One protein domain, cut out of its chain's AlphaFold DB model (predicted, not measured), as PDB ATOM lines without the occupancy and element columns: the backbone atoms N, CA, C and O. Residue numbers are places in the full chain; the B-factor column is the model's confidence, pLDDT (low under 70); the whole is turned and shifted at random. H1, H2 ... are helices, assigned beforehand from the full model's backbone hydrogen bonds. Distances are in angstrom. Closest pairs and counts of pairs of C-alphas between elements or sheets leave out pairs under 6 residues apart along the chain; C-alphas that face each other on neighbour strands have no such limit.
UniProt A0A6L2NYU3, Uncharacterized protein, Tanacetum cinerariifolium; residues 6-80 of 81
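Overview. This is residues 6 to 80 of the 81 residues of an uncharacterized protein of Tanacetum cinerariifolium (UniProt A0A6L2NYU3). One long helix, H3, makes the length of this rod; H1 and H2 lie loosely beside its first half, with H2 running back roughly opposite to H3, and the short H4 turns off about perpendicular at its far end. Contacts between the helices are few, and residues 49 to 61 of H3 stand free as a bare shaft between H1 and H2 near one end and H4 at the other. The printed part has 75 residues, with four named helices in the order H1, H2, H3, H4 and no named strand; its class is all helix. It is extended, with a radius of gyration of the C-alphas of 19.7 A, and the C-alphas span 59 by 21 by 17 A.

Arrangement. H1, residues 6 to 14, and H2, residues 17 to 28, only just touch, with 3 pairs of C-alphas within 8 A, and only at the corner by their tight link. Their closest C-alphas are those of Ile 11 and Leu 19, 6.7 A apart, and H2 touches H1 with residues 17 to 20 alone. The two run opposite ways at a shallow tilt of 24 degrees. H3, residues 34 to 67, is close to H1 but not clearly touching it: the closest C-alphas, those of Thr 14 and Met 48, are 7.5 A apart. H1 and H3 run the same way at a steep tilt of 46 degrees. H2 and H3 are near each other, with 9 pairs of C-alphas within 10 A, the closest 8.3 A apart. H4, residues 71 to 78, is close to H3 but not clearly touching it, with the C-alphas of Leu 65 and Ala 71 closest at 5.5 A, and their lines are about perpendicular at 78 degrees. H4 is apart from both H1 and H2. Each O i to N i+4 pair is within hydrogen-bond range in H1, H2 and H3, and 3 of 4 are in H4.

Along the chain. H1 begins at C-alpha 6 at (187.672, 164.832, 249.753) and has nine residues. H2, twelve residues, measures 16.6 A from first to last C-alpha. H3, 34 residues, measures 49.4 A, from C-alpha 34 at (180.104, 152.231, 256.312) to C-alpha 67 at (173.844, 199.786, 244.428). H4, eight residues, ends at C-alpha 78 at (175.306, 201.412, 263.418).

Size, cuts and confidence. The two C-alphas farthest apart are those of Glu 30 and Asp 73, at 58.7 A. The printed part has no cut, and the links H1 to H2, H2 to H3 and H3 to H4 are tight. Besides residues 49 to 61, residues 27 to 33 and 75 to 80 stand free. The mean pLDDT of the printed part is 77.5; residue 6, residues 27 to 32 and residues 70 to 80 are under 70.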
ATOM      1  N   VAL A   6     189.054 164.415 249.469       68.88
ATOM      2  CA  VAL A   6     187.672 164.832 249.753       68.88
ATOM      3  C   VAL A   6     187.421 165.044 251.250       68.88
ATOM      4  O   VAL A   6     186.670 165.939 251.625       68.88
ATOM      5  N   LEU A   7     188.011 164.217 252.117       71.00
ATOM      6  CA  LEU A   7     187.841 164.324 253.567       71.00
ATOM      7  C   LEU A   7     188.704 165.437 254.161       71.00
ATOM      8  O   LEU A   7     188.232 166.135 255.059       71.00
ATOM      9  N   ASP A   8     189.922 165.621 253.651       74.69
ATOM     10  CA  ASP A   8     190.810 166.707 254.073       74.69
ATOM     11  C   ASP A   8     190.193 168.072 253.737       74.69
ATOM     12  O   ASP A   8     190.099 168.946 254.600       74.69
ATOM     13  N   GLU A   9     189.647 168.213 252.528       76.25
ATOM     14  CA  GLU A   9     188.929 169.414 252.101       76.25
ATOM     15  C   GLU A   9     187.660 169.654 252.942       76.25
ATOM     16  O   GLU A   9     187.367 170.775 253.360       76.25
ATOM     17  N   LEU A  10     186.928 168.591 253.291       73.50
ATOM     18  CA  LEU A  10     185.779 168.675 254.197       73.50
ATOM     19  C   LEU A  10     186.170 169.133 255.607       73.50
ATOM     20  O   LEU A  10     185.428 169.902 256.226       73.50
ATOM     21  N   ILE A  11     187.297 168.662 256.143       75.69
ATOM     22  CA  ILE A  11     187.803 169.102 257.450       75.69
ATOM     23  C   ILE A  11     188.155 170.586 257.398       75.69
ATOM     24  O   ILE A  11     187.738 171.319 258.297       75.69
ATOM     25  N   ASP A  12     188.853 171.023 256.352       79.88
ATOM     26  CA  ASP A  12     189.286 172.409 256.190       79.88
ATOM     27  C   ASP A  12     188.085 173.363 256.088       79.88
ATOM     28  O   ASP A  12     187.895 174.239 256.939       79.88
ATOM     29  N   ILE A  13     187.164 173.095 255.152       73.62
ATOM     30  CA  ILE A  13     185.975 173.930 254.916       73.62
ATOM     31  C   ILE A  13     185.061 173.978 256.146       73.62
ATOM     32  O   ILE A  13     184.433 175.004 256.437       73.62
ATOM     33  N   THR A  14     184.927 172.866 256.873       71.06
ATOM     34  CA  THR A  14     184.025 172.818 258.031       71.06
ATOM     35  C   THR A  14     184.672 173.269 259.333       71.06
ATOM     36  O   THR A  14     183.930 173.477 260.301       71.06
ATOM     37  N   SER A  15     186.008 173.343 259.384       75.00
ATOM     38  CA  SER A  15     186.815 173.438 260.610       75.00
ATOM     39  C   SER A  15     186.327 172.479 261.713       75.00
ATOM     40  O   SER A  15     186.379 172.774 262.910       75.00
ATOM     41  N   CYS A  16     185.752 171.335 261.323       73.50
ATOM     42  CA  CYS A  16     185.010 170.475 262.232       73.50
ATOM     43  C   CYS A  16     185.942 169.469 262.894       73.50
ATOM     44  O   CYS A  16     186.186 168.376 262.387       73.50
ATOM     45  N   THR A  17     186.404 169.811 264.089       72.88
ATOM     46  CA  THR A  17     187.249 168.931 264.908       72.88
ATOM     47  C   THR A  17     186.567 167.597 265.247       72.88
ATOM     48  O   THR A  17     187.240 166.582 265.426       72.88
ATOM     49  N   GLU A  18     185.233 167.568 265.273       74.31
ATOM     50  CA  GLU A  18     184.435 166.358 265.494       74.31
ATOM     51  C   GLU A  18     184.455 165.399 264.292       74.31
ATOM     52  O   GLU A  18     184.492 164.183 264.479       74.31
ATOM     53  N   LEU A  19     184.504 165.922 263.058       75.12
ATOM     54  CA  LEU A  19     184.690 165.112 261.847       75.12
ATOM     55  C   LEU A  19     186.039 164.382 261.909       75.12
ATOM     56  O   LEU A  19     186.084 163.169 261.719       75.12
ATOM     57  N   HIS A  20     187.104 165.089 262.295       73.94
ATOM     58  CA  HIS A  20     188.434 164.503 262.467       73.94
ATOM     59  C   HIS A  20     188.464 163.398 263.545       73.94
ATOM     60  O   HIS A  20     189.053 162.335 263.336       73.94
ATOM     61  N   LYS A  21     187.789 163.596 264.689       75.38
ATOM     62  CA  LYS A  21     187.686 162.568 265.745       75.38
ATOM     63  C   LYS A  21     186.930 161.327 265.278       75.38
ATOM     64  O   LYS A  21     187.401 160.213 265.501       75.38
ATOM     65  N   ARG A  22     185.781 161.511 264.621       74.88
ATOM     66  CA  ARG A  22     184.964 160.399 264.113       74.88
ATOM     67  C   ARG A  22     185.667 159.628 263.005       74.88
ATOM     68  O   ARG A  22     185.608 158.408 263.015       74.88
ATOM     69  N   MET A  23     186.394 160.314 262.124       74.69
ATOM     70  CA  MET A  23     187.241 159.672 261.117       74.69
ATOM     71  C   MET A  23     188.335 158.826 261.756       74.69
ATOM     72  O   MET A  23     188.494 157.667 261.390       74.69
ATOM     73  N   ARG A  24     189.058 159.359 262.751       73.69
ATOM     74  CA  ARG A  24     190.077 158.578 263.465       73.69
ATOM     75  C   ARG A  24     189.465 157.343 264.124       73.69
ATOM     76  O   ARG A  24     190.039 156.271 264.016       73.69
ATOM     77  N   PHE A  25     188.310 157.481 264.772       72.06
ATOM     78  CA  PHE A  25     187.598 156.349 265.370       72.06
ATOM     79  C   PHE A  25     187.250 155.284 264.320       72.06
ATOM     80  O   PHE A  25     187.544 154.114 264.514       72.06
ATOM     81  N   TRP A  26     186.718 155.702 263.177       72.75
ATOM     82  CA  TRP A  26     186.311 154.818 262.091       72.75
ATOM     83  C   TRP A  26     187.461 154.097 261.383       72.75
ATOM     84  O   TRP A  26     187.406 152.882 261.214       72.75
ATOM     85  N   PHE A  27     188.514 154.826 261.003       69.69
ATOM     86  CA  PHE A  27     189.666 154.258 260.300       69.69
ATOM     87  C   PHE A  27     190.561 153.410 261.210       69.69
ATOM     88  O   PHE A  27     191.180 152.468 260.733       69.69
ATOM     89  N   VAL A  28     190.644 153.729 262.509       68.88
ATOM     90  CA  VAL A  28     191.467 152.963 263.463       68.88
ATOM     91  C   VAL A  28     190.743 151.718 263.974       68.88
ATOM     92  O   VAL A  28     191.405 150.739 264.301       68.88
ATOM     93  N   GLN A  29     189.410 151.738 264.065       66.31
ATOM     94  CA  GLN A  29     188.644 150.617 264.623       66.31
ATOM     95  C   GLN A  29     188.049 149.664 263.572       66.31
ATOM     96  O   GLN A  29     187.304 148.772 263.963       66.31
ATOM     97  N   GLU A  30     188.353 149.839 262.276       62.97
ATOM     98  CA  GLU A  30     187.837 149.002 261.168       62.97
ATOM     99  C   GLU A  30     186.322 148.732 261.272       62.97
ATOM    100  O   GLU A  30     185.828 147.624 261.055       62.97
ATOM    101  N   ILE A  31     185.562 149.757 261.664       65.50
ATOM    102  CA  ILE A  31     184.135 149.608 261.946       65.50
ATOM    103  C   ILE A  31     183.392 149.389 260.628       65.50
ATOM    104  O   ILE A  31     183.379 150.256 259.758       65.50
ATOM    105  N   ALA A  32     182.709 148.248 260.513       65.38
ATOM    106  CA  ALA A  32     181.937 147.839 259.337       65.38
ATOM    107  C   ALA A  32     180.643 148.652 259.102       65.38
ATOM    108  O   ALA A  32     179.771 148.231 258.345       65.38
ATOM    109  N   GLU A  33     180.467 149.798 259.759       73.19
ATOM    110  CA  GLU A  33     179.214 150.559 259.727       73.19
ATOM    111  C   GLU A  33     179.164 151.563 258.571       73.19
ATOM    112  O   GLU A  33     178.498 152.577 258.720       73.19
ATOM    113  N   GLU A  34     179.841 151.311 257.441       76.00
ATOM    114  CA  GLU A  34     180.104 152.231 256.312       76.00
ATOM    115  C   GLU A  34     178.986 153.249 256.011       76.00
ATOM    116  O   GLU A  34     179.211 154.457 255.869       76.00
ATOM    117  N   GLU A  35     177.746 152.772 256.010       81.06
ATOM    118  CA  GLU A  35     176.550 153.561 255.756       81.06
ATOM    119  C   GLU A  35     176.289 154.681 256.786       81.06
ATOM    120  O   GLU A  35     175.810 155.763 256.427       81.06
ATOM    121  N   GLY A  36     176.642 154.479 258.056       81.06
ATOM    122  CA  GLY A  36     176.552 155.477 259.124       81.06
ATOM    123  C   GLY A  36     177.461 156.689 258.889       81.06
ATOM    124  O   GLY A  36     177.039 157.836 259.066       81.06
ATOM    125  N   PHE A  37     178.685 156.470 258.405       78.44
ATOM    126  CA  PHE A  37     179.623 157.545 258.066       78.44
ATOM    127  C   PHE A  37     179.252 158.228 256.772       78.44
ATOM    128  O   PHE A  37     179.265 159.453 256.734       78.44
ATOM    129  N   LEU A  38     178.835 157.484 255.745       81.50
ATOM    130  CA  LEU A  38     178.311 158.097 254.524       81.50
ATOM    131  C   LEU A  38     177.119 159.010 254.835       81.50
ATOM    132  O   LEU A  38     177.043 160.135 254.332       81.50
ATOM    133  N   ARG A  39     176.219 158.580 255.727       85.31
ATOM    134  CA  ARG A  39     175.106 159.407 256.213       85.31
ATOM    135  C   ARG A  39     175.603 160.633 256.973       85.31
ATOM    136  O   ARG A  39     175.111 161.734 256.726       85.31
ATOM    137  N   PHE A  40     176.584 160.472 257.858       82.69
ATOM    138  CA  PHE A  40     177.199 161.585 258.578       82.69
ATOM    139  C   PHE A  40     177.830 162.608 257.623       82.69
ATOM    140  O   PHE A  40     177.514 163.795 257.714       82.69
ATOM    141  N   LEU A  41     178.652 162.161 256.671       82.94
ATOM    142  CA  LEU A  41     179.269 163.013 255.653       82.94
ATOM    143  C   LEU A  41     178.209 163.749 254.834       82.94
ATOM    144  O   LEU A  41     178.298 164.966 254.677       82.94
ATOM    145  N   ARG A  42     177.158 163.051 254.388       87.12
ATOM    146  CA  ARG A  42     176.052 163.665 253.642       87.12
ATOM    147  C   ARG A  42     175.384 164.785 254.440       87.12
ATOM    148  O   ARG A  42     175.215 165.880 253.910       87.12
ATOM    149  N   VAL A  43     175.081 164.552 255.718       87.12
ATOM    150  CA  VAL A  43     174.502 165.578 256.604       87.12
ATOM    151  C   VAL A  43     175.422 166.798 256.724       87.12
ATOM    152  O   VAL A  43     174.943 167.932 256.680       87.12
ATOM    153  N   ARG A  44     176.742 166.596 256.844       83.69
ATOM    154  CA  ARG A  44     177.712 167.703 256.901       83.69
ATOM    155  C   ARG A  44     177.762 168.484 255.588       83.69
ATOM    156  O   ARG A  44     177.730 169.714 255.630       83.69
ATOM    157  N   CYS A  45     177.775 167.803 254.444       85.94
ATOM    158  CA  CYS A  45     177.729 168.437 253.127       85.94
ATOM    159  C   CYS A  45     176.447 169.251 252.913       85.94
ATOM    160  O   CYS A  45     176.508 170.382 252.430       85.94
ATOM    161  N   ASP A  46     175.292 168.723 253.318       89.62
ATOM    162  CA  ASP A  46     174.021 169.440 253.201       89.62
ATOM    163  C   ASP A  46     173.982 170.688 254.090       89.62
ATOM    164  O   ASP A  46     173.504 171.741 253.661       89.62
ATOM    165  N   ASP A  47     174.521 170.612 255.307       87.12
ATOM    166  CA  ASP A  47     174.625 171.780 256.180       87.12
ATOM    167  C   ASP A  47     175.563 172.857 255.603       87.12
ATOM    168  O   ASP A  47     175.230 174.045 255.631       87.12
ATOM    169  N   MET A  48     176.688 172.460 254.992       84.88
ATOM    170  CA  MET A  48     177.558 173.390 254.261       84.88
ATOM    171  C   MET A  48     176.828 174.054 253.097       84.88
ATOM    172  O   MET A  48     176.877 175.278 252.968       84.88
ATOM    173  N   ARG A  49     176.096 173.280 252.286       90.94
ATOM    174  CA  ARG A  49     175.315 173.813 251.162       90.94
ATOM    175  C   ARG A  49     174.306 174.859 251.638       90.94
ATOM    176  O   ARG A  49     174.211 175.930 251.043       90.94
ATOM    177  N   ARG A  50     173.600 174.598 252.746       91.69
ATOM    178  CA  ARG A  50     172.662 175.564 253.353       91.69
ATOM    179  C   ARG A  50     173.365 176.818 253.862       91.69
ATOM    180  O   ARG A  50     172.866 177.921 253.649       91.69
ATOM    181  N   ARG A  51     174.509 176.672 254.541       87.44
ATOM    182  CA  ARG A  51     175.313 177.814 255.006       87.44
ATOM    183  C   ARG A  51     175.806 178.661 253.836       87.44
ATOM    184  O   ARG A  51     175.711 179.882 253.914       87.44
ATOM    185  N   ASN A  52     176.265 178.033 252.756       89.75
ATOM    186  CA  ASN A  52     176.719 178.738 251.565       89.75
ATOM    187  C   ASN A  52     175.572 179.490 250.877       89.75
ATOM    188  O   ASN A  52     175.709 180.674 250.602       89.75
ATOM    189  N   ALA A  53     174.408 178.854 250.709       93.94
ATOM    190  CA  ALA A  53     173.227 179.514 250.149       93.94
ATOM    191  C   ALA A  53     172.832 180.770 250.947       93.94
ATOM    192  O   ALA A  53     172.592 181.821 250.361       93.94
ATOM    193  N   ARG A  54     172.842 180.695 252.287       92.94
ATOM    194  CA  ARG A  54     172.599 181.864 253.151       92.94
ATOM    195  C   ARG A  54     173.637 182.972 252.958       92.94
ATOM    196  O   ARG A  54     173.267 184.138 252.916       92.94
ATOM    197  N   ARG A  55     174.920 182.619 252.832       91.19
ATOM    198  CA  ARG A  55     175.991 183.593 252.560       91.19
ATOM    199  C   ARG A  55     175.805 184.273 251.206       91.19
ATOM    200  O   ARG A  55     175.946 185.484 251.140       91.19
ATOM    201  N   CYS A  56     175.444 183.530 250.160       93.81
ATOM    202  CA  CYS A  56     175.159 184.105 248.844       93.81
ATOM    203  C   CYS A  56     173.994 185.102 248.891       93.81
ATOM    204  O   CYS A  56     174.092 186.166 248.292       93.81
ATOM    205  N   VAL A  57     172.923 184.787 249.632       93.94
ATOM    206  CA  VAL A  57     171.809 185.728 249.846       93.94
ATOM    207  C   VAL A  57     172.304 187.004 250.523       93.94
ATOM    208  O   VAL A  57     172.052 188.089 250.013       93.94
ATOM    209  N   LEU A  58     173.067 186.879 251.614       91.19
ATOM    210  CA  LEU A  58     173.603 188.034 252.337       91.19
ATOM    211  C   LEU A  58     174.517 188.900 251.456       91.19
ATOM    212  O   LEU A  58     174.421 190.121 251.491       91.19
ATOM    213  N   ILE A  59     175.379 188.280 250.644       90.50
ATOM    214  CA  ILE A  59     176.227 188.998 249.680       90.50
ATOM    215  C   ILE A  59     175.356 189.776 248.688       90.50
ATOM    216  O   ILE A  59     175.582 190.968 248.503       90.50
ATOM    217  N   GLY A  60     174.322 189.149 248.121       92.12
ATOM    218  CA  GLY A  60     173.400 189.829 247.207       92.12
ATOM    219  C   GLY A  60     172.654 190.997 247.865       92.12
ATOM    220  O   GLY A  60     172.470 192.045 247.249       92.12
ATOM    221  N   GLU A  61     172.265 190.868 249.136       89.69
ATOM    222  CA  GLU A  61     171.671 191.970 249.902       89.69
ATOM    223  C   GLU A  61     172.663 193.121 250.111       89.69
ATOM    224  O   GLU A  61     172.303 194.283 249.908       89.69
ATOM    225  N   MET A  62     173.915 192.813 250.462       86.56
ATOM    226  CA  MET A  62     174.985 193.804 250.605       86.56
ATOM    227  C   MET A  62     175.263 194.532 249.284       86.56
ATOM    228  O   MET A  62     175.352 195.761 249.268       86.56
ATOM    229  N   GLU A  63     175.339 193.804 248.170       87.19
ATOM    230  CA  GLU A  63     175.499 194.376 246.828       87.19
ATOM    231  C   GLU A  63     174.323 195.293 246.467       87.19
ATOM    232  O   GLU A  63     174.527 196.414 246.002       87.19
ATOM    233  N   ALA A  64     173.086 194.873 246.755       88.31
ATOM    234  CA  ALA A  64     171.893 195.681 246.521       88.31
ATOM    235  C   ALA A  64     171.841 196.939 247.404       88.31
ATOM    236  O   ALA A  64     171.313 197.971 246.987       88.31
ATOM    237  N   LEU A  65     172.345 196.884 248.641       85.19
ATOM    238  CA  LEU A  65     172.494 198.066 249.500       85.19
ATOM    239  C   LEU A  65     173.539 199.037 248.939       85.19
ATOM    240  O   LEU A  65     173.283 200.242 248.893       85.19
ATOM    241  N   GLY A  66     174.671 198.518 248.456       82.25
ATOM    242  CA  GLY A  66     175.698 199.299 247.763       82.25
ATOM    243  C   GLY A  66     175.163 199.987 246.507       82.25
ATOM    244  O   GLY A  66     175.318 201.196 246.358       82.25
ATOM    245  N   ALA A  67     174.448 199.252 245.651       84.56
ATOM    246  CA  ALA A  67     173.844 199.786 244.428       84.56
ATOM    247  C   ALA A  67     172.805 200.889 244.695       84.56
ATOM    248  O   ALA A  67     172.635 201.794 243.883       84.56
ATOM    249  N   ARG A  68     172.121 200.835 245.845       82.12
ATOM    250  CA  ARG A  68     171.158 201.859 246.276       82.12
ATOM    251  C   ARG A  68     171.813 203.076 246.943       82.12
ATOM    252  O   ARG A  68     171.096 203.994 247.320       82.12
ATOM    253  N   GLY A  69     173.137 203.088 247.117       74.12
ATOM    254  CA  GLY A  69     173.857 204.152 247.829       74.12
ATOM    255  C   GLY A  69     173.643 204.152 249.349       74.12
ATOM    256  O   GLY A  69     174.104 205.057 250.029       74.12
ATOM    257  N   VAL A  70     172.982 203.125 249.898       67.62
ATOM    258  CA  VAL A  70     172.558 203.036 251.312       67.62
ATOM    259  C   VAL A  70     173.677 202.488 252.219       67.62
ATOM    260  O   VAL A  70     173.554 202.473 253.443       67.62
ATOM    261  N   ALA A  71     174.788 202.034 251.631       65.12
ATOM    262  CA  ALA A  71     175.861 201.345 252.345       65.12
ATOM    263  C   ALA A  71     176.603 202.228 253.367       65.12
ATOM    264  O   ALA A  71     176.990 201.720 254.415       65.12
ATOM    265  N   VAL A  72     176.785 203.526 253.100       60.19
ATOM    266  CA  VAL A  72     177.552 204.426 253.987       60.19
ATOM    267  C   VAL A  72     176.688 204.932 255.147       60.19
ATOM    268  O   VAL A  72     177.063 204.759 256.305       60.19
ATOM    269  N   ASP A  73     175.482 205.425 254.857       62.75
ATOM    270  CA  ASP A  73     174.572 205.977 255.873       62.75
ATOM    271  C   ASP A  73     174.094 204.913 256.883       62.75
ATOM    272  O   ASP A  73     173.894 205.202 258.066       62.75
ATOM    273  N   SER A  74     173.961 203.653 256.446       63.00
ATOM    274  CA  SER A  74     173.586 202.526 257.321       63.00
ATOM    275  C   SER A  74     174.721 202.090 258.257       63.00
ATOM    276  O   SER A  74     174.476 201.654 259.381       63.00
ATOM    277  N   LEU A  75     175.976 202.201 257.810       60.94
ATOM    278  CA  LEU A  75     177.154 201.908 258.634       60.94
ATOM    279  C   LEU A  75     177.385 202.995 259.688       60.94
ATOM    280  O   LEU A  75     177.780 202.682 260.811       60.94
ATOM    281  N   ASP A  76     177.114 204.257 259.352       61.69
ATOM    282  CA  ASP A  76     177.246 205.362 260.303       61.69
ATOM    283  C   ASP A  76     176.126 205.379 261.353       61.69
ATOM    284  O   ASP A  76     176.381 205.727 262.506       61.69
ATOM    285  N   SER A  77     174.923 204.903 261.019       60.81
ATOM    286  CA  SER A  77     173.845 204.712 262.003       60.81
ATOM    287  C   SER A  77     174.105 203.540 262.965       60.81
ATOM    288  O   SER A  77     173.738 203.632 264.132       60.81
ATOM    289  N   LEU A  78     174.827 202.495 262.540       57.53
ATOM    290  CA  LEU A  78     175.306 201.412 263.418       57.53
ATOM    291  C   LEU A  78     176.406 201.846 264.404       57.53
ATOM    292  O   LEU A  78     176.565 201.215 265.444       57.53
ATOM    293  N   LYS A  79     177.167 202.909 264.105       56.91
ATOM    294  CA  LYS A  79     178.184 203.468 265.021       56.91
ATOM    295  C   LYS A  79     177.602 204.362 266.120       56.91
ATOM    296  O   LYS A  79     178.323 204.688 267.058       56.91
ATOM    297  N   GLN A  80     176.356 204.822 265.978       55.97
ATOM    298  CA  GLN A  80     175.700 205.714 266.947       55.97
ATOM    299  C   GLN A  80     174.941 204.974 268.065       55.97
ATOM    300  O   GLN A  80     174.411 205.626 268.964       55.97
TER     301      GLN A  80